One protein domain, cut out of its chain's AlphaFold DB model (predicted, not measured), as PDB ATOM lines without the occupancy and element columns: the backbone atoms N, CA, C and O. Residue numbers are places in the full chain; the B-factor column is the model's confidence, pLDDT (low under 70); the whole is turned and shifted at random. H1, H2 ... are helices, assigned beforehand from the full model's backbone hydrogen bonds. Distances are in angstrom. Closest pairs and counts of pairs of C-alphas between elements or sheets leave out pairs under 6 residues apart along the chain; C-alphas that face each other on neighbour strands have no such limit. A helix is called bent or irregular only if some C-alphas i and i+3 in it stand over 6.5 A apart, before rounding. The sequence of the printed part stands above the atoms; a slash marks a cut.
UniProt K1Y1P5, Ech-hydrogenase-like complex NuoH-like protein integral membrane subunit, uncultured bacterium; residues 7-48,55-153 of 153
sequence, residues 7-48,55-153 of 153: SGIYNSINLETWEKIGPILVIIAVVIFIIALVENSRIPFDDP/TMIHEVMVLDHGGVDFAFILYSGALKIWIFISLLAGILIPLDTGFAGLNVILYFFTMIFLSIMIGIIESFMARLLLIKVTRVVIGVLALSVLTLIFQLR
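AT A GLANCE: This is residues 7 to 48 and 55 to 153 of the 153 residues of the protein "Ech-hydrogenase-like complex NuoH-like protein integral membrane subunit" of uncultured bacterium (UniProt K1Y1P5). What shape do these atoms make? Three long helices, H6, H2 and H4, lie side by side in a layer with H2 between the other two, and H5 crosses the later part of H4. Short H1 and H3 sit near opposite ends of H4. What builds it? The printed part has 141 residues with six named helices, H1 to H6 in chain order, and no named strand: all helix. How spread is it? It is only just loose, close to compact, with a radius of gyration of the C-alphas of 17.6 A and spans of 51 by 37 by 28 A.

HOW THE PARTS SIT: What does H2 touch? With residues 25 to 36 alone, H2, residues 15 to 39, touches H4, residues 67 to 92, at a shallow tilt of 25 degrees, opposite ways; the closest C-alphas, of Ala 36 and Phe 84, are 5.6 A apart. With residues 24 to 35 alone it touches H6, residues 130 to 152, at a shallow tilt of 20 degrees, opposite ways; the closest C-alphas, of Val 31 and Val 140, are 5.9 A apart. And H5? Residues 107 to 115 of H5, residues 100 to 124, touch residues 85 to 90 of H4; the lines stand at 70.3 degrees, only just about perpendicular, and the closest C-alphas, of Ala 89 and Thr 110, are 5.7 A apart. Are the backbones complete? Every O i to N i+4 pair is within hydrogen-bond range in H4, H5 and H1, residues 7 to 12; H2 has 19 of 21, H6 18 of 19, and H3, residues 57 to 63, 2 of 3.

IN THESE COORDINATES: Where do the elements begin and end? H1 begins at C-alpha 7 (261.272, 282.566, 388.371), and H6 ends at C-alpha 152 (251.291, 266.749, 377.480). How long are they? H4 measures 37.8 A, H5 36.5 A, H6 33.7 A and H2 29.9 A; H2 is irregular, with C-alphas 20 and 23 8.5 A apart and a kink of 91 degrees near residue 22.

THE WHOLE: Is anything missing? Residues 49 to 54 are not printed, and C-alphas 48 and 55 are 12.1 A apart across the cut. Where is confidence low? The pLDDT is under 70 at residues 47 to 48, 55 to 61 and 97.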
ATOM      1  N   SER A   7     259.817 282.626 388.564       87.12
ATOM      2  CA  SER A   7     261.272 282.566 388.371       87.12
ATOM      3  C   SER A   7     261.741 281.173 387.946       87.12
ATOM      4  O   SER A   7     262.605 281.065 387.082       87.12
ATOM      5  N   GLY A   8     261.151 280.105 388.496       86.44
ATOM      6  CA  GLY A   8     261.467 278.741 388.078       86.44
ATOM      7  C   GLY A   8     261.017 278.454 386.645       86.44
ATOM      8  O   GLY A   8     261.749 277.813 385.895       86.44
ATOM      9  N   ILE A   9     259.852 278.982 386.249       88.00
ATOM     10  CA  ILE A   9     259.346 278.892 384.875       88.00
ATOM     11  C   ILE A   9     260.296 279.619 383.918       88.00
ATOM     12  O   ILE A   9     260.757 279.000 382.967       88.00
ATOM     13  N   TYR A  10     260.666 280.876 384.181       86.88
ATOM     14  CA  TYR A  10     261.551 281.624 383.279       86.88
ATOM     15  C   TYR A  10     262.968 281.055 383.191       86.88
ATOM     16  O   TYR A  10     263.487 280.945 382.088       86.88
ATOM     17  N   ASN A  11     263.549 280.588 384.298       85.38
ATOM     18  CA  ASN A  11     264.857 279.918 384.269       85.38
ATOM     19  C   ASN A  11     264.823 278.577 383.518       85.38
ATOM     20  O   ASN A  11     265.863 278.028 383.160       85.38
ATOM     21  N   SER A  12     263.634 278.002 383.314       84.44
ATOM     22  CA  SER A  12     263.488 276.811 382.480       84.44
ATOM     23  C   SER A  12     263.435 277.133 380.985       84.44
ATOM     24  O   SER A  12     263.674 276.234 380.185       84.44
ATOM     25  N   ILE A  13     263.175 278.390 380.600       86.06
ATOM     26  CA  ILE A  13     263.134 278.843 379.203       86.06
ATOM     27  C   ILE A  13     264.561 279.163 378.744       86.06
ATOM     28  O   ILE A  13     265.003 280.309 378.718       86.06
ATOM     29  N   ASN A  14     265.275 278.111 378.355       85.88
ATOM     30  CA  ASN A  14     266.632 278.177 377.814       85.88
ATOM     31  C   ASN A  14     266.650 277.911 376.307       85.88
ATOM     32  O   ASN A  14     265.663 277.448 375.729       85.88
ATOM     33  N   LEU A  15     267.801 278.141 375.671       84.19
ATOM     34  CA  LEU A  15     267.984 277.893 374.237       84.19
ATOM     35  C   LEU A  15     267.609 276.449 373.850       84.19
ATOM     36  O   LEU A  15     266.868 276.237 372.897       84.19
ATOM     37  N   GLU A  16     267.995 275.462 374.667       85.00
ATOM     38  CA  GLU A  16     267.637 274.052 374.448       85.00
ATOM     39  C   GLU A  16     266.123 273.792 374.492       85.00
ATOM     40  O   GLU A  16     265.609 272.911 373.803       85.00
ATOM     41  N   THR A  17     265.387 274.531 375.327       85.25
ATOM     42  CA  THR A  17     263.923 274.400 375.385       85.25
ATOM     43  C   THR A  17     263.255 275.054 374.188       85.25
ATOM     44  O   THR A  17     262.283 274.510 373.670       85.25
ATOM     45  N   TRP A  18     263.822 276.155 373.697       86.50
ATOM     46  CA  TRP A  18     263.406 276.796 372.457       86.50
ATOM     47  C   TRP A  18     263.618 275.889 371.243       86.50
ATOM     48  O   TRP A  18     262.750 275.821 370.378       86.50
ATOM     49  N   GLU A  19     264.706 275.120 371.209       86.19
ATOM     50  CA  GLU A  19     264.942 274.136 370.146       86.19
ATOM     51  C   GLU A  19     263.947 272.967 370.188       86.19
ATOM     52  O   GLU A  19     263.504 272.492 369.143       86.19
ATOM     53  N   LYS A  20     263.558 272.510 371.384       87.31
ATOM     54  CA  LYS A  20     262.668 271.346 371.549       87.31
ATOM     55  C   LYS A  20     261.180 271.690 371.441       87.31
ATOM     56  O   LYS A  20     260.410 270.910 370.889       87.31
ATOM     57  N   ILE A  21     260.767 272.822 372.010       88.75
ATOM     58  CA  ILE A  21     259.361 273.194 372.276       88.75
ATOM     59  C   ILE A  21     259.026 274.557 371.627       88.75
ATOM     60  O   ILE A  21     257.948 275.112 371.826       88.75
ATOM     61  N   GLY A  22     259.907 275.097 370.778       87.94
ATOM     62  CA  GLY A  22     259.748 276.402 370.123       87.94
ATOM     63  C   GLY A  22     258.362 276.672 369.522       87.94
ATOM     64  O   GLY A  22     257.772 277.704 369.843       87.94
ATOM     65  N   PRO A  23     257.770 275.757 368.726       90.62
ATOM     66  CA  PRO A  23     256.432 275.968 368.169       90.62
ATOM     67  C   PRO A  23     255.349 276.175 369.236       90.62
ATOM     68  O   PRO A  23     254.465 277.012 369.072       90.62
ATOM     69  N   ILE A  24     255.431 275.446 370.349       92.31
ATOM     70  CA  ILE A  24     254.494 275.560 371.470       92.31
ATOM     71  C   ILE A  24     254.686 276.904 372.180       92.31
ATOM     72  O   ILE A  24     253.700 277.595 372.433       92.31
ATOM     73  N   LEU A  25     255.932 277.326 372.420       91.75
ATOM     74  CA  LEU A  25     256.241 278.630 373.022       91.75
ATOM     75  C   LEU A  25     255.719 279.797 372.176       91.75
ATOM     76  O   LEU A  25     255.169 280.750 372.726       91.75
ATOM     77  N   VAL A  26     255.818 279.706 370.847       93.00
ATOM     78  CA  VAL A  26     255.264 280.718 369.933       93.00
ATOM     79  C   VAL A  26     253.745 280.807 370.070       93.00
ATOM     80  O   VAL A  26     253.207 281.911 370.141       93.00
ATOM     81  N   ILE A  27     253.041 279.676 370.161       94.06
ATOM     82  CA  ILE A  27     251.584 279.691 370.353       94.06
ATOM     83  C   ILE A  27     251.222 280.318 371.708       94.06
ATOM     84  O   ILE A  27     250.316 281.148 371.765       94.06
ATOM     85  N   ILE A  28     251.952 279.982 372.780       93.88
ATOM     86  CA  ILE A  28     251.761 280.596 374.107       93.88
ATOM     87  C   ILE A  28     251.972 282.113 374.031       93.88
ATOM     88  O   ILE A  28     251.151 282.872 374.548       93.88
ATOM     89  N   ALA A  29     253.033 282.561 373.355       94.38
ATOM     90  CA  ALA A  29     253.305 283.979 373.163       94.38
ATOM     91  C   ALA A  29     252.162 284.664 372.398       94.38
ATOM     92  O   ALA A  29     251.682 285.703 372.836       94.38
ATOM     93  N   VAL A  30     251.649 284.069 371.319       95.06
ATOM     94  CA  VAL A  30     250.502 284.622 370.572       95.06
ATOM     95  C   VAL A  30     249.247 284.706 371.446       95.06
ATOM     96  O   VAL A  30     248.560 285.726 371.429       95.06
ATOM     97  N   VAL A  31     248.956 283.672 372.239       95.31
ATOM     98  CA  VAL A  31     247.819 283.655 373.174       95.31
ATOM     99  C   VAL A  31     247.926 284.804 374.177       95.31
ATOM    100  O   VAL A  31     246.990 285.593 374.305       95.31
ATOM    101  N   ILE A  32     249.072 284.941 374.849       94.88
ATOM    102  CA  ILE A  32     249.294 286.004 375.839       94.88
ATOM    103  C   ILE A  32     249.285 287.378 375.169       94.88
ATOM    104  O   ILE A  32     248.764 288.324 375.749       94.88
ATOM    105  N   PHE A  33     249.791 287.495 373.941       95.44
ATOM    106  CA  PHE A  33     249.762 288.741 373.187       95.44
ATOM    107  C   PHE A  33     248.331 289.193 372.880       95.44
ATOM    108  O   PHE A  33     247.990 290.353 373.103       95.44
ATOM    109  N   ILE A  34     247.464 288.282 372.426       94.62
ATOM    110  CA  ILE A  34     246.056 288.615 372.171       94.62
ATOM    111  C   ILE A  34     245.350 288.991 373.479       94.62
ATOM    112  O   ILE A  34     244.624 289.983 373.509       94.62
ATOM    113  N   ILE A  35     245.597 288.257 374.571       94.50
ATOM    114  CA  ILE A  35     245.055 288.594 375.898       94.50
ATOM    115  C   ILE A  35     245.541 289.977 376.343       94.50
ATOM    116  O   ILE A  35     244.740 290.770 376.825       94.50
ATOM    117  N   ALA A  36     246.815 290.306 376.123       94.69
ATOM    118  CA  ALA A  36     247.365 291.617 376.446       94.69
ATOM    119  C   ALA A  36     246.638 292.743 375.695       94.69
ATOM    120  O   ALA A  36     246.359 293.780 376.292       94.69
ATOM    121  N   LEU A  37     246.292 292.550 374.419       93.19
ATOM    122  CA  LEU A  37     245.515 293.537 373.664       93.19
ATOM    123  C   LEU A  37     244.080 293.668 374.197       93.19
ATOM    124  O   LEU A  37     243.602 294.787 374.377       93.19
ATOM    125  N   VAL A  38     243.417 292.543 374.485       91.69
ATOM    126  CA  VAL A  38     242.036 292.509 374.998       91.69
ATOM    127  C   VAL A  38     241.935 293.169 376.379       91.69
ATOM    128  O   VAL A  38     241.138 294.082 376.570       91.69
ATOM    129  N   GLU A  39     242.781 292.771 377.328       91.12
ATOM    130  CA  GLU A  39     242.752 293.255 378.720       91.12
ATOM    131  C   GLU A  39     243.142 294.731 378.870       91.12
ATOM    132  O   GLU A  39     242.786 295.385 379.856       91.12
ATOM    133  N   ASN A  40     243.881 295.267 377.894       90.00
ATOM    134  CA  ASN A  40     244.251 296.681 377.839       90.00
ATOM    135  C   ASN A  40     243.376 297.485 376.865       90.00
ATOM    136  O   ASN A  40     243.698 298.641 376.603       90.00
ATOM    137  N   SER A  41     242.296 296.892 376.330       87.25
ATOM    138  CA  SER A  41     241.359 297.545 375.395       87.25
ATOM    139  C   SER A  41     242.068 298.232 374.218       87.25
ATOM    140  O   SER A  41     241.696 299.317 373.785       87.25
ATOM    141  N   ARG A  42     243.140 297.611 373.712       88.12
ATOM    142  CA  ARG A  42     243.917 298.133 372.581       88.12
ATOM    143  C   ARG A  42     243.264 297.695 371.277       88.12
ATOM    144  O   ARG A  42     242.719 296.589 371.180       88.12
ATOM    145  N   ILE A  43     243.330 298.547 370.257       86.88
ATOM    146  CA  ILE A  43     242.786 298.233 368.930       86.88
ATOM    147  C   ILE A  43     243.455 296.932 368.445       86.88
ATOM    148  O   ILE A  43     244.674 296.796 368.547       86.88
ATOM    149  N   PRO A  44     242.679 295.936 367.977       85.94
ATOM    150  CA  PRO A  44     241.300 296.027 367.485       85.94
ATOM    151  C   PRO A  44     240.188 295.707 368.499       85.94
ATOM    152  O   PRO A  44     239.021 295.698 368.110       85.94
ATOM    153  N   PHE A  45     240.516 295.423 369.758       85.19
ATOM    154  CA  PHE A  45     239.566 294.999 370.802       85.19
ATOM    155  C   PHE A  45     239.006 296.161 371.632       85.19
ATOM    156  O   PHE A  45     238.435 295.942 372.695       85.19
ATOM    157  N   ASP A  46     239.192 297.378 371.131       72.94
ATOM    158  CA  ASP A  46     238.671 298.616 371.699       72.94
ATOM    159  C   ASP A  46     237.130 298.628 371.737       72.94
ATOM    160  O   ASP A  46     236.473 298.010 370.889       72.94
ATOM    161  N   ASP A  47     236.555 299.335 372.709       63.19
ATOM    162  CA  ASP A  47     235.105 299.440 372.889       63.19
ATOM    163  C   ASP A  47     234.517 300.462 371.883       63.19
ATOM    164  O   ASP A  47     234.824 301.654 371.949       63.19
ATOM    165  N   PRO A  48     233.682 300.032 370.918       52.53
ATOM    166  CA  PRO A  48     233.229 300.849 369.797       52.53
ATOM    167  C   PRO A  48     232.246 301.979 370.152       52.53
ATOM    168  O   PRO A  48     232.019 302.827 369.289       52.53
ATOM    169  N   THR A  55     226.576 307.018 377.865       47.38
ATOM    170  CA  THR A  55     227.181 306.067 378.836       47.38
ATOM    171  C   THR A  55     228.544 305.441 378.489       47.38
ATOM    172  O   THR A  55     228.638 304.265 378.137       47.38
ATOM    173  N   MET A  56     229.635 306.176 378.722       52.44
ATOM    174  CA  MET A  56     230.964 305.569 378.767       52.44
ATOM    175  C   MET A  56     231.068 304.634 379.975       52.44
ATOM    176  O   MET A  56     231.128 305.102 381.098       52.44
ATOM    177  N   ILE A  57     231.148 303.319 379.817       56.34
ATOM    178  CA  ILE A  57     231.398 302.467 380.993       56.34
ATOM    179  C   ILE A  57     232.823 302.716 381.518       56.34
ATOM    180  O   ILE A  57     233.005 302.925 382.711       56.34
ATOM    181  N   HIS A  58     233.829 302.781 380.635       60.66
ATOM    182  CA  HIS A  58     235.224 303.007 381.037       60.66
ATOM    183  C   HIS A  58     235.523 304.454 381.432       60.66
ATOM    184  O   HIS A  58     236.254 304.697 382.382       60.66
ATOM    185  N   GLU A  59     234.942 305.417 380.724       62.78
ATOM    186  CA  GLU A  59     235.217 306.836 380.948       62.78
ATOM    187  C   GLU A  59     234.334 307.409 382.079       62.78
ATOM    188  O   GLU A  59     234.810 308.269 382.807       62.78
ATOM    189  N   VAL A  60     233.128 306.870 382.356       67.25
ATOM    190  CA  VAL A  60     232.336 307.231 383.563       67.25
ATOM    191  C   VAL A  60     233.025 306.749 384.834       67.25
ATOM    192  O   VAL A  60     233.011 307.465 385.826       67.25
ATOM    193  N   MET A  61     233.707 305.595 384.802       69.69
ATOM    194  CA  MET A  61     234.527 305.137 385.935       69.69
ATOM    195  C   MET A  61     235.666 306.106 386.289       69.69
ATOM    196  O   MET A  61     236.249 305.985 387.361       69.69
ATOM    197  N   VAL A  62     236.008 307.039 385.396       78.69
ATOM    198  CA  VAL A  62     237.160 307.935 385.543       78.69
ATOM    199  C   VAL A  62     236.759 309.412 385.580       78.69
ATOM    200  O   VAL A  62     237.463 310.212 386.185       78.69
ATOM    201  N   LEU A  63     235.612 309.771 385.000       78.75
ATOM    202  CA  LEU A  63     235.065 311.129 384.928       78.75
ATOM    203  C   LEU A  63     234.856 311.793 386.291       78.75
ATOM    204  O   LEU A  63     234.989 313.010 386.395       78.75
ATOM    205  N   ASP A  64     234.543 311.008 387.323       82.44
ATOM    206  CA  ASP A  64     234.347 311.513 388.686       82.44
ATOM    207  C   ASP A  64     235.678 311.790 389.412       82.44
ATOM    208  O   ASP A  64     235.695 312.387 390.492       82.44
ATOM    209  N   HIS A  65     236.807 311.383 388.823       86.19
ATOM    210  CA  HIS A  65     238.139 311.541 389.390       86.19
ATOM    211  C   HIS A  65     238.919 312.662 388.696       86.19
ATOM    212  O   HIS A  65     238.984 312.761 387.473       86.19
ATOM    213  N   GLY A  66     239.585 313.498 389.495       88.94
ATOM    214  CA  GLY A  66     240.445 314.579 389.016       88.94
ATOM    215  C   GLY A  66     241.803 314.591 389.712       88.94
ATOM    216  O   GLY A  66     242.009 313.940 390.735       88.94
ATOM    217  N   GLY A  67     242.751 315.348 389.158       93.00
ATOM    218  CA  GLY A  67     244.062 315.570 389.773       93.00
ATOM    219  C   GLY A  67     244.839 314.276 390.044       93.00
ATOM    220  O   GLY A  67     245.168 313.534 389.121       93.00
ATOM    221  N   VAL A  68     245.165 314.034 391.317       93.50
ATOM    222  CA  VAL A  68     246.006 312.905 391.753       93.50
ATOM    223  C   VAL A  68     245.299 311.560 391.576       93.50
ATOM    224  O   VAL A  68     245.931 310.597 391.145       93.50
ATOM    225  N   ASP A  69     243.993 311.493 391.832       90.56
ATOM    226  CA  ASP A  69     243.230 310.246 391.699       90.56
ATOM    227  C   ASP A  69     243.187 309.789 390.238       90.56
ATOM    228  O   ASP A  69     243.423 308.620 389.929       90.56
ATOM    229  N   PHE A  70     243.013 310.738 389.315       89.81
ATOM    230  CA  PHE A  70     243.097 310.459 387.885       89.81
ATOM    231  C   PHE A  70     244.504 310.001 387.465       89.81
ATOM    232  O   PHE A  70     244.643 309.073 386.667       89.81
ATOM    233  N   ALA A  71     245.560 310.578 388.049       91.75
ATOM    234  CA  ALA A  71     246.930 310.137 387.789       91.75
ATOM    235  C   ALA A  71     247.164 308.679 388.221       91.75
ATOM    236  O   ALA A  71     247.822 307.934 387.493       91.75
ATOM    237  N   PHE A  72     246.602 308.241 389.354       94.00
ATOM    238  CA  PHE A  72     246.693 306.840 389.780       94.00
ATOM    239  C   PHE A  72     245.961 305.885 388.836       94.00
ATOM    240  O   PHE A  72     246.478 304.803 388.557       94.00
ATOM    241  N   ILE A  73     244.808 306.288 388.301       90.44
ATOM    242  CA  ILE A  73     244.063 305.499 387.311       90.44
ATOM    243  C   ILE A  73     244.895 305.321 386.036       90.44
ATOM    244  O   ILE A  73     245.109 304.192 385.584       90.44
ATOM    245  N   LEU A  74     245.438 306.415 385.494       89.56
ATOM    246  CA  LEU A  74     246.297 306.370 384.309       89.56
ATOM    247  C   LEU A  74     247.566 305.542 384.552       89.56
ATOM    248  O   LEU A  74     247.958 304.732 383.710       89.56
ATOM    249  N   TYR A  75     248.191 305.705 385.720       94.25
ATOM    250  CA  TYR A  75     249.382 304.949 386.091       94.25
ATOM    251  C   TYR A  75     249.094 303.451 386.237       94.25
ATOM    252  O   TYR A  75     249.878 302.627 385.771       94.25
ATOM    253  N   SER A  76     247.946 303.080 386.810       92.94
ATOM    254  CA  SER A  76     247.502 301.685 386.880       92.94
ATOM    255  C   SER A  76     247.327 301.075 385.485       92.94
ATOM    256  O   SER A  76     247.790 299.959 385.243       92.94
ATOM    257  N   GLY A  77     246.749 301.824 384.539       91.38
ATOM    258  CA  GLY A  77     246.662 301.411 383.135       91.38
ATOM    259  C   GLY A  77     248.038 301.187 382.499       91.38
ATOM    260  O   GLY A  77     248.279 300.142 381.891       91.38
ATOM    261  N   ALA A  78     248.975 302.116 382.710       93.25
ATOM    262  CA  ALA A  78     250.352 301.987 382.230       93.25
ATOM    263  C   ALA A  78     251.079 300.773 382.843       93.25
ATOM    264  O   ALA A  78     251.799 300.055 382.146       93.25
ATOM    265  N   LEU A  79     250.864 300.497 384.131       96.06
ATOM    266  CA  LEU A  79     251.409 299.313 384.795       96.06
ATOM    267  C   LEU A  79     250.796 298.016 384.265       96.06
ATOM    268  O   LEU A  79     251.520 297.038 384.085       96.06
ATOM    269  N   LYS A  80     249.489 297.996 383.987       94.50
ATOM    270  CA  LYS A  80     248.809 296.810 383.455       94.50
ATOM    271  C   LYS A  80     249.446 296.374 382.137       94.50
ATOM    272  O   LYS A  80     249.880 295.227 382.026       94.50
ATOM    273  N   ILE A  81     249.574 297.285 381.172       93.88
ATOM    274  CA  ILE A  81     250.184 296.953 379.880       93.88
ATOM    275  C   ILE A  81     251.665 296.579 380.039       93.88
ATOM    276  O   ILE A  81     252.115 295.609 379.430       93.88
ATOM    277  N   TRP A  82     252.402 297.264 380.923       95.44
ATOM    278  CA  TRP A  82     253.793 296.924 381.227       95.44
ATOM    279  C   TRP A  82     253.938 295.483 381.725       95.44
ATOM    280  O   TRP A  82     254.813 294.763 381.251       95.44
ATOM    281  N   ILE A  83     253.084 295.044 382.655       95.62
ATOM    282  CA  ILE A  83     253.125 293.685 383.217       95.62
ATOM    283  C   ILE A  83     252.874 292.643 382.124       95.62
ATOM    284  O   ILE A  83     253.622 291.673 382.027       95.62
ATOM    285  N   PHE A  84     251.870 292.846 381.270       95.56
ATOM    286  CA  PHE A  84     251.588 291.905 380.182       95.56
ATOM    287  C   PHE A  84     252.738 291.812 379.172       95.56
ATOM    288  O   PHE A  84     253.134 290.707 378.796       95.56
ATOM    289  N   ILE A  85     253.311 292.948 378.766       95.44
ATOM    290  CA  ILE A  85     254.462 292.969 377.851       95.44
ATOM    291  C   ILE A  85     255.692 292.337 378.522       95.44
ATOM    292  O   ILE A  85     256.410 291.580 377.876       95.44
ATOM    293  N   SER A  86     255.901 292.579 379.819       94.00
ATOM    294  CA  SER A  86     256.985 291.979 380.610       94.00
ATOM    295  C   SER A  86     256.893 290.455 380.643       94.00
ATOM    296  O   SER A  86     257.882 289.766 380.374       94.00
ATOM    297  N   LEU A  87     255.691 289.922 380.889       93.19
ATOM    298  CA  LEU A  87     255.453 288.481 380.876       93.19
ATOM    299  C   LEU A  87     255.765 287.872 379.505       93.19
ATOM    300  O   LEU A  87     256.381 286.807 379.420       93.19
ATOM    301  N   LEU A  88     255.367 288.566 378.440       93.94
ATOM    302  CA  LEU A  88     255.609 288.142 377.067       93.94
ATOM    303  C   LEU A  88     257.098 288.195 376.699       93.94
ATOM    304  O   LEU A  88     257.609 287.274 376.061       93.94
ATOM    305  N   ALA A  89     257.808 289.238 377.133       92.62
ATOM    306  CA  ALA A  89     259.238 289.399 376.901       92.62
ATOM    307  C   ALA A  89     260.044 288.238 377.503       92.62
ATOM    308  O   ALA A  89     260.927 287.703 376.833       92.62
ATOM    309  N   GLY A  90     259.690 287.798 378.716       89.81
ATOM    310  CA  GLY A  90     260.332 286.647 379.359       89.81
ATOM    311  C   GLY A  90     260.064 285.305 378.665       89.81
ATOM    312  O   GLY A  90     260.834 284.368 378.839       89.81
ATOM    313  N   ILE A  91     258.987 285.192 377.879       90.06
ATOM    314  CA  ILE A  91     258.707 283.984 377.086       90.06
ATOM    315  C   ILE A  91     259.496 284.021 375.780       90.06
ATOM    316  O   ILE A  91     260.068 283.004 375.399       90.06
ATOM    317  N   LEU A  92     259.527 285.177 375.105       88.25
ATOM    318  CA  LEU A  92     260.119 285.343 373.774       88.25
ATOM    319  C   LEU A  92     261.644 285.245 373.747       88.25
ATOM    320  O   LEU A  92     262.192 284.771 372.753       88.25
ATOM    321  N   ILE A  93     262.328 285.717 374.790       83.56
ATOM    322  CA  ILE A  93     263.791 285.703 374.839       83.56
ATOM    323  C   ILE A  93     264.262 284.826 376.001       83.56
ATOM    324  O   ILE A  93     263.916 285.117 377.145       83.56
ATOM    325  N   PRO A  94     265.095 283.801 375.747       79.06
ATOM    326  CA  PRO A  94     265.787 283.092 376.813       79.06
ATOM    327  C   PRO A  94     266.836 284.030 377.429       79.06
ATOM    328  O   PRO A  94     267.855 284.339 376.812       79.06
ATOM    329  N   LEU A  95     266.563 284.523 378.636       70.56
ATOM    330  CA  LEU A  95     267.370 285.541 379.322       70.56
ATOM    331  C   LEU A  95     268.585 284.964 380.066       70.56
ATOM    332  O   LEU A  95     269.128 285.633 380.935       70.56
ATOM    333  N   ASP A  96     269.040 283.750 379.757       71.69
ATOM    334  CA  ASP A  96     270.129 283.088 380.491       71.69
ATOM    335  C   ASP A  96     271.444 283.066 379.692       71.69
ATOM    336  O   ASP A  96     272.042 282.032 379.410       71.69
ATOM    337  N   THR A  97     271.915 284.255 379.294       69.44
ATOM    338  CA  THR A  97     273.170 284.410 378.528       69.44
ATOM    339  C   THR A  97     274.442 284.405 379.393       69.44
ATOM    340  O   THR A  97     275.548 284.558 378.878       69.44
ATOM    341  N   GLY A  98     274.312 284.262 380.718       74.94
ATOM    342  CA  GLY A  98     275.424 284.290 381.680       74.94
ATOM    343  C   GLY A  98     275.945 285.691 382.039       74.94
ATOM    344  O   GLY A  98     276.633 285.842 383.050       74.94
ATOM    345  N   PHE A  99     275.577 286.733 381.285       81.88
ATOM    346  CA  PHE A  99     275.929 288.128 381.574       81.88
ATOM    347  C   PHE A  99     274.699 288.947 381.973       81.88
ATOM    348  O   PHE A  99     273.883 289.327 381.132       81.88
ATOM    349  N   ALA A 100     274.610 289.313 383.256       82.88
ATOM    350  CA  ALA A 100     273.468 290.056 383.798       82.88
ATOM    351  C   ALA A 100     273.177 291.371 383.044       82.88
ATOM    352  O   ALA A 100     272.020 291.686 382.780       82.88
ATOM    353  N   GLY A 101     274.217 292.115 382.644       87.19
ATOM    354  CA  GLY A 101     274.052 293.363 381.889       87.19
ATOM    355  C   GLY A 101     273.434 293.158 380.502       87.19
ATOM    356  O   GLY A 101     272.579 293.938 380.092       87.19
ATOM    357  N   LEU A 102     273.812 292.081 379.805       87.38
ATOM    358  CA  LEU A 102     273.258 291.749 378.491       87.38
ATOM    359  C   LEU A 102     271.775 291.379 378.602       87.38
ATOM    360  O   LEU A 102     270.966 291.841 377.802       87.38
ATOM    361  N   ASN A 103     271.409 290.609 379.630       87.50
ATOM    362  CA  ASN A 103     270.027 290.196 379.872       87.50
ATOM    363  C   ASN A 103     269.096 291.397 380.088       87.50
ATOM    364  O   ASN A 103     268.002 291.436 379.533       87.50
ATOM    365  N   VAL A 104     269.545 292.402 380.849       89.38
ATOM    366  CA  VAL A 104     268.772 293.634 381.072       89.38
ATOM    367  C   VAL A 104     268.564 294.392 379.759       89.38
ATOM    368  O   VAL A 104     267.446 294.809 379.461       89.38
ATOM    369  N   ILE A 105     269.619 294.536 378.952       91.62
ATOM    370  CA  ILE A 105     269.540 295.219 377.654       91.62
ATOM    371  C   ILE A 105     268.578 294.485 376.717       91.62
ATOM    372  O   ILE A 105     267.711 295.121 376.116       91.62
ATOM    373  N   LEU A 106     268.699 293.158 376.618       91.00
ATOM    374  CA  LEU A 106     267.819 292.328 375.797       91.00
ATOM    375  C   LEU A 106     266.364 292.452 376.242       91.00
ATOM    376  O   LEU A 106     265.505 292.695 375.403       91.00
ATOM    377  N   TYR A 107     266.099 292.379 377.546       91.56
ATOM    378  CA  TYR A 107     264.758 292.549 378.094       91.56
ATOM    379  C   TYR A 107     264.133 293.895 377.691       91.56
ATOM    380  O   TYR A 107     263.029 293.927 377.146       91.56
ATOM    381  N   PHE A 108     264.842 295.014 377.892       93.38
ATOM    382  CA  PHE A 108     264.333 296.332 377.493       93.38
ATOM    383  C   PHE A 108     264.157 296.457 375.979       93.38
ATOM    384  O   PHE A 108     263.179 297.051 375.521       93.38
ATOM    385  N   PHE A 109     265.061 295.867 375.196       94.38
ATOM    386  CA  PHE A 109     264.928 295.825 373.745       94.38
ATOM    387  C   PHE A 109     263.653 295.082 373.319       94.38
ATOM    388  O   PHE A 109     262.902 295.591 372.486       94.38
ATOM    389  N   THR A 110     263.344 293.937 373.934       93.81
ATOM    390  CA  THR A 110     262.094 293.199 373.683       93.81
ATOM    391  C   THR A 110     260.867 294.005 374.080       93.81
ATOM    392  O   THR A 110     259.900 294.045 373.325       93.81
ATOM    393  N   MET A 111     260.899 294.677 375.234       94.81
ATOM    394  CA  MET A 111     259.796 295.532 375.686       94.81
ATOM    395  C   MET A 111     259.495 296.643 374.669       94.81
ATOM    396  O   MET A 111     258.334 296.867 374.316       94.81
ATOM    397  N   ILE A 112     260.536 297.311 374.156       95.94
ATOM    398  CA  ILE A 112     260.409 298.343 373.116       95.94
ATOM    399  C   ILE A 112     259.862 297.732 371.825       95.94
ATOM    400  O   ILE A 112     258.910 298.260 371.252       95.94
ATOM    401  N   PHE A 113     260.420 296.602 371.386       95.94
ATOM    402  CA  PHE A 113     259.976 295.902 370.183       95.94
ATOM    403  C   PHE A 113     258.484 295.541 370.242       95.94
ATOM    404  O   PHE A 113     257.735 295.834 369.310       95.94
ATOM    405  N   LEU A 114     258.026 294.970 371.357       95.69
ATOM    406  CA  LEU A 114     256.621 294.621 371.566       95.69
ATOM    407  C   LEU A 114     255.714 295.850 371.617       95.69
ATOM    408  O   LEU A 114     254.622 295.828 371.055       95.69
ATOM    409  N   SER A 115     256.179 296.938 372.229       94.69
ATOM    410  CA  SER A 115     255.439 298.204 372.260       94.69
ATOM    411  C   SER A 115     255.245 298.778 370.851       94.69
ATOM    412  O   SER A 115     254.149 299.222 370.509       94.69
ATOM    413  N   ILE A 116     256.280 298.706 370.004       96.06
ATOM    414  CA  ILE A 116     256.201 299.102 368.591       96.06
ATOM    415  C   ILE A 116     255.217 298.205 367.834       96.06
ATOM    416  O   ILE A 116     254.395 298.716 367.079       96.06
ATOM    417  N   MET A 117     255.253 296.887 368.055       95.25
ATOM    418  CA  MET A 117     254.315 295.950 367.423       95.25
ATOM    419  C   MET A 117     252.860 296.262 367.776       95.25
ATOM    420  O   MET A 117     252.008 296.267 366.888       95.25
ATOM    421  N   ILE A 118     252.577 296.580 369.042       94.19
ATOM    422  CA  ILE A 118     251.245 297.029 369.465       94.19
ATOM    423  C   ILE A 118     250.871 298.312 368.713       94.19
ATOM    424  O   ILE A 118     249.813 298.352 368.094       94.19
ATOM    425  N   GLY A 119     251.748 299.322 368.683       92.88
ATOM    426  CA  GLY A 119     251.480 300.578 367.971       92.88
ATOM    427  C   GLY A 119     251.233 300.397 366.466       92.88
ATOM    428  O   GLY A 119     250.371 301.064 365.893       92.88
ATOM    429  N   ILE A 120     251.935 299.458 365.824       95.38
ATOM    430  CA  ILE A 120     251.687 299.072 364.429       95.38
ATOM    431  C   ILE A 120     250.277 298.492 364.297       95.38
ATOM    432  O   ILE A 120     249.497 298.975 363.483       95.38
ATOM    433  N   ILE A 121     249.913 297.499 365.109       92.88
ATOM    434  CA  ILE A 121     248.589 296.862 365.043       92.88
ATOM    435  C   ILE A 121     247.471 297.893 365.194       92.88
ATOM    436  O   ILE A 121     246.531 297.889 364.400       92.88
ATOM    437  N   GLU A 122     247.606 298.818 366.138       90.12
ATOM    438  CA  GLU A 122     246.624 299.886 366.331       90.12
ATOM    439  C   GLU A 122     246.519 300.837 365.142       90.12
ATOM    440  O   GLU A 122     245.434 301.321 364.836       90.12
ATOM    441  N   SER A 123     247.635 301.088 364.461       91.50
ATOM    442  CA  SER A 123     247.672 301.973 363.296       91.50
ATOM    443  C   SER A 123     247.060 301.330 362.048       91.50
ATOM    444  O   SER A 123     246.528 302.036 361.194       91.50
ATOM    445  N   PHE A 124     247.146 300.001 361.914       92.75
ATOM    446  CA  PHE A 124     246.706 299.275 360.715       92.75
ATOM    447  C   PHE A 124     245.328 298.615 360.847       92.75
ATOM    448  O   PHE A 124     244.684 298.352 359.829       92.75
ATOM    449  N   MET A 125     244.870 298.303 362.061       89.38
ATOM    450  CA  MET A 125     243.622 297.570 362.261       89.38
ATOM    451  C   MET A 125     242.425 298.487 362.509       89.38
ATOM    452  O   MET A 125     242.488 299.466 363.242       89.38
ATOM    453  N   ALA A 126     241.281 298.106 361.938       85.00
ATOM    454  CA  ALA A 126     239.995 298.676 362.313       85.00
ATOM    455  C   ALA A 126     239.468 298.026 363.600       85.00
ATOM    456  O   ALA A 126     239.758 296.865 363.901       85.00
ATOM    457  N   ARG A 127     238.631 298.769 364.329       85.25
ATOM    458  CA  ARG A 127     237.945 298.276 365.528       85.25
ATOM    459  C   ARG A 127     237.037 297.091 365.206       85.25
ATOM    460  O   ARG A 127     236.296 297.104 364.216       85.25
ATOM    461  N   LEU A 128     237.075 296.071 366.057       83.06
ATOM    462  CA  LEU A 128     236.156 294.944 366.001       83.06
ATOM    463  C   LEU A 128     234.876 295.276 366.766       83.06
ATOM    464  O   LEU A 128     234.878 295.936 367.794       83.06
ATOM    465  N   LEU A 129     233.756 294.755 366.273       83.12
ATOM    466  CA  LEU A 129     232.495 294.775 367.014       83.12
ATOM    467  C   LEU A 129     232.654 293.957 368.307       83.12
ATOM    468  O   LEU A 129     233.150 292.831 368.235       83.12
ATOM    469  N   LEU A 130     232.155 294.449 369.449       78.56
ATOM    470  CA  LEU A 130     232.253 293.761 370.755       78.56
ATOM    471  C   LEU A 130     231.781 292.304 370.720       78.56
ATOM    472  O   LEU A 130     232.413 291.414 371.276       78.56
ATOM    473  N   ILE A 131     230.713 292.027 369.973       83.94
ATOM    474  CA  ILE A 131     230.169 290.670 369.803       83.94
ATOM    475  C   ILE A 131     231.205 289.722 369.162       83.94
ATOM    476  O   ILE A 131     231.202 288.515 369.410       83.94
ATOM    477  N   LYS A 132     232.105 290.252 368.322       86.12
ATOM    478  CA  LYS A 132     233.212 289.493 367.724       86.12
ATOM    479  C   LYS A 132     234.368 289.309 368.708       86.12
ATOM    480  O   LYS A 132     235.010 288.265 368.645       86.12
ATOM    481  N   VAL A 133     234.595 290.249 369.628       86.75
ATOM    482  CA  VAL A 133     235.640 290.146 370.663       86.75
ATOM    483  C   VAL A 133     235.430 288.896 371.518       86.75
ATOM    484  O   VAL A 133     236.352 288.097 371.654       86.75
ATOM    485  N   THR A 134     234.200 288.634 371.977       87.81
ATOM    486  CA  THR A 134     233.883 287.410 372.739       87.81
ATOM    487  C   THR A 134     234.243 286.136 371.967       87.81
ATOM    488  O   THR A 134     234.792 285.197 372.540       87.81
ATOM    489  N   ARG A 135     233.994 286.100 370.649       91.38
ATOM    490  CA  ARG A 135     234.357 284.948 369.803       91.38
ATOM    491  C   ARG A 135     235.870 284.770 369.698       91.38
ATOM    492  O   ARG A 135     236.336 283.634 369.711       91.38
ATOM    493  N   VAL A 136     236.625 285.866 369.615       91.81
ATOM    494  CA  VAL A 136     238.094 285.813 369.599       91.81
ATOM    495  C   VAL A 136     238.622 285.270 370.924       91.81
ATOM    496  O   VAL A 136     239.430 284.349 370.899       91.81
ATOM    497  N   VAL A 137     238.123 285.752 372.065       92.00
ATOM    498  CA  VAL A 137     238.551 285.273 373.392       92.00
ATOM    499  C   VAL A 137     238.275 283.777 373.565       92.00
ATOM    500  O   VAL A 137     239.147 283.041 374.020       92.00
ATOM    501  N   ILE A 138     237.107 283.294 373.126       94.50
ATOM    502  CA  ILE A 138     236.799 281.852 373.122       94.50
ATOM    503  C   ILE A 138     237.784 281.081 372.227       94.50
ATOM    504  O   ILE A 138     238.253 280.010 372.608       94.50
ATOM    505  N   GLY A 139     238.133 281.626 371.058       94.19
ATOM    506  CA  GLY A 139     239.136 281.035 370.169       94.19
ATOM    507  C   GLY A 139     240.532 280.971 370.795       94.19
ATOM    508  O   GLY A 139     241.203 279.947 370.689       94.19
ATOM    509  N   VAL A 140     240.948 282.022 371.502       94.69
ATOM    510  CA  VAL A 140     242.221 282.075 372.239       94.69
ATOM    511  C   VAL A 140     242.238 281.062 373.383       94.69
ATOM    512  O   VAL A 140     243.238 280.374 373.578       94.69
ATOM    513  N   LEU A 141     241.120 280.907 374.097       95.25
ATOM    514  CA  LEU A 141     240.970 279.884 375.131       95.25
ATOM    515  C   LEU A 141     241.081 278.471 374.542       95.25
ATOM    516  O   LEU A 141     241.818 277.642 375.074       95.25
ATOM    517  N   ALA A 142     240.417 278.204 373.417       95.38
ATOM    518  CA  ALA A 142     240.539 276.925 372.719       95.38
ATOM    519  C   ALA A 142     241.983 276.658 372.260       95.38
ATOM    520  O   ALA A 142     242.482 275.543 372.419       95.38
ATOM    521  N   LEU A 143     242.670 277.684 371.745       94.56
ATOM    522  CA  LEU A 143     244.072 277.597 371.344       94.56
ATOM    523  C   LEU A 143     244.974 277.270 372.541       94.56
ATOM    524  O   LEU A 143     245.793 276.365 372.441       94.56
ATOM    525  N   SER A 144     244.768 277.927 373.685       93.69
ATOM    526  CA  SER A 144     245.507 277.656 374.924       93.69
ATOM    527  C   SER A 144     245.330 276.213 375.413       93.69
ATOM    528  O   SER A 144     246.310 275.548 375.752       93.69
ATOM    529  N   VAL A 145     244.099 275.689 375.384       94.75
ATOM    530  CA  VAL A 145     243.817 274.287 375.738       94.75
ATOM    531  C   VAL A 145     244.504 273.325 374.767       94.75
ATOM    532  O   VAL A 145     245.095 272.334 375.193       94.75
ATOM    533  N   LEU A 146     244.472 273.618 373.469       93.75
ATOM    534  CA  LEU A 146     245.135 272.808 372.449       93.75
ATOM    535  C   LEU A 146     246.659 272.790 372.635       93.75
ATOM    536  O   LEU A 146     247.274 271.728 372.543       93.75
ATOM    537  N   THR A 147     247.260 273.929 372.974       93.00
ATOM    538  CA  THR A 147     248.679 274.018 373.334       93.00
ATOM    539  C   THR A 147     249.019 273.147 374.538       93.00
ATOM    540  O   THR A 147     250.016 272.427 374.512       93.00
ATOM    541  N   LEU A 148     248.176 273.166 375.574       92.38
ATOM    542  CA  LEU A 148     248.346 272.332 376.763       92.38
ATOM    543  C   LEU A 148     248.302 270.841 376.392       92.38
ATOM    544  O   LEU A 148     249.179 270.082 376.797       92.38
ATOM    545  N   ILE A 149     247.333 270.430 375.572       93.00
ATOM    546  CA  ILE A 149     247.208 269.040 375.106       93.00
ATOM    547  C   ILE A 149     248.444 268.606 374.309       93.00
ATOM    548  O   ILE A 149     248.934 267.498 374.516       93.00
ATOM    549  N   PHE A 150     248.963 269.458 373.421       90.56
ATOM    550  CA  PHE A 150     250.176 269.144 372.662       90.56
ATOM    551  C   PHE A 150     251.424 269.050 373.530       90.56
ATOM    552  O   PHE A 150     252.274 268.219 373.249       90.56
ATOM    553  N   GLN A 151     251.526 269.850 374.588       88.06
ATOM    554  CA  GLN A 151     252.658 269.778 375.509       88.06
ATOM    555  C   GLN A 151     252.640 268.512 376.384       88.06
ATOM    556  O   GLN A 151     253.692 268.066 376.836       88.06
ATOM    557  N   LEU A 152     251.455 267.959 376.666       87.06
ATOM    558  CA  LEU A 152     251.291 266.749 377.480       87.06
ATOM    559  C   LEU A 152     251.528 265.443 376.712       87.06
ATOM    560  O   LEU A 152     251.593 264.387 377.345       87.06
ATOM    561  N   ARG A 153     251.603 265.493 375.381       72.88
ATOM    562  CA  ARG A 153     251.752 264.323 374.513       72.88
ATOM    563  C   ARG A 153     253.184 264.178 374.021       72.88
ATOM    564  O   ARG A 153     253.640 263.014 373.983       72.88
TER     565      ARG A 153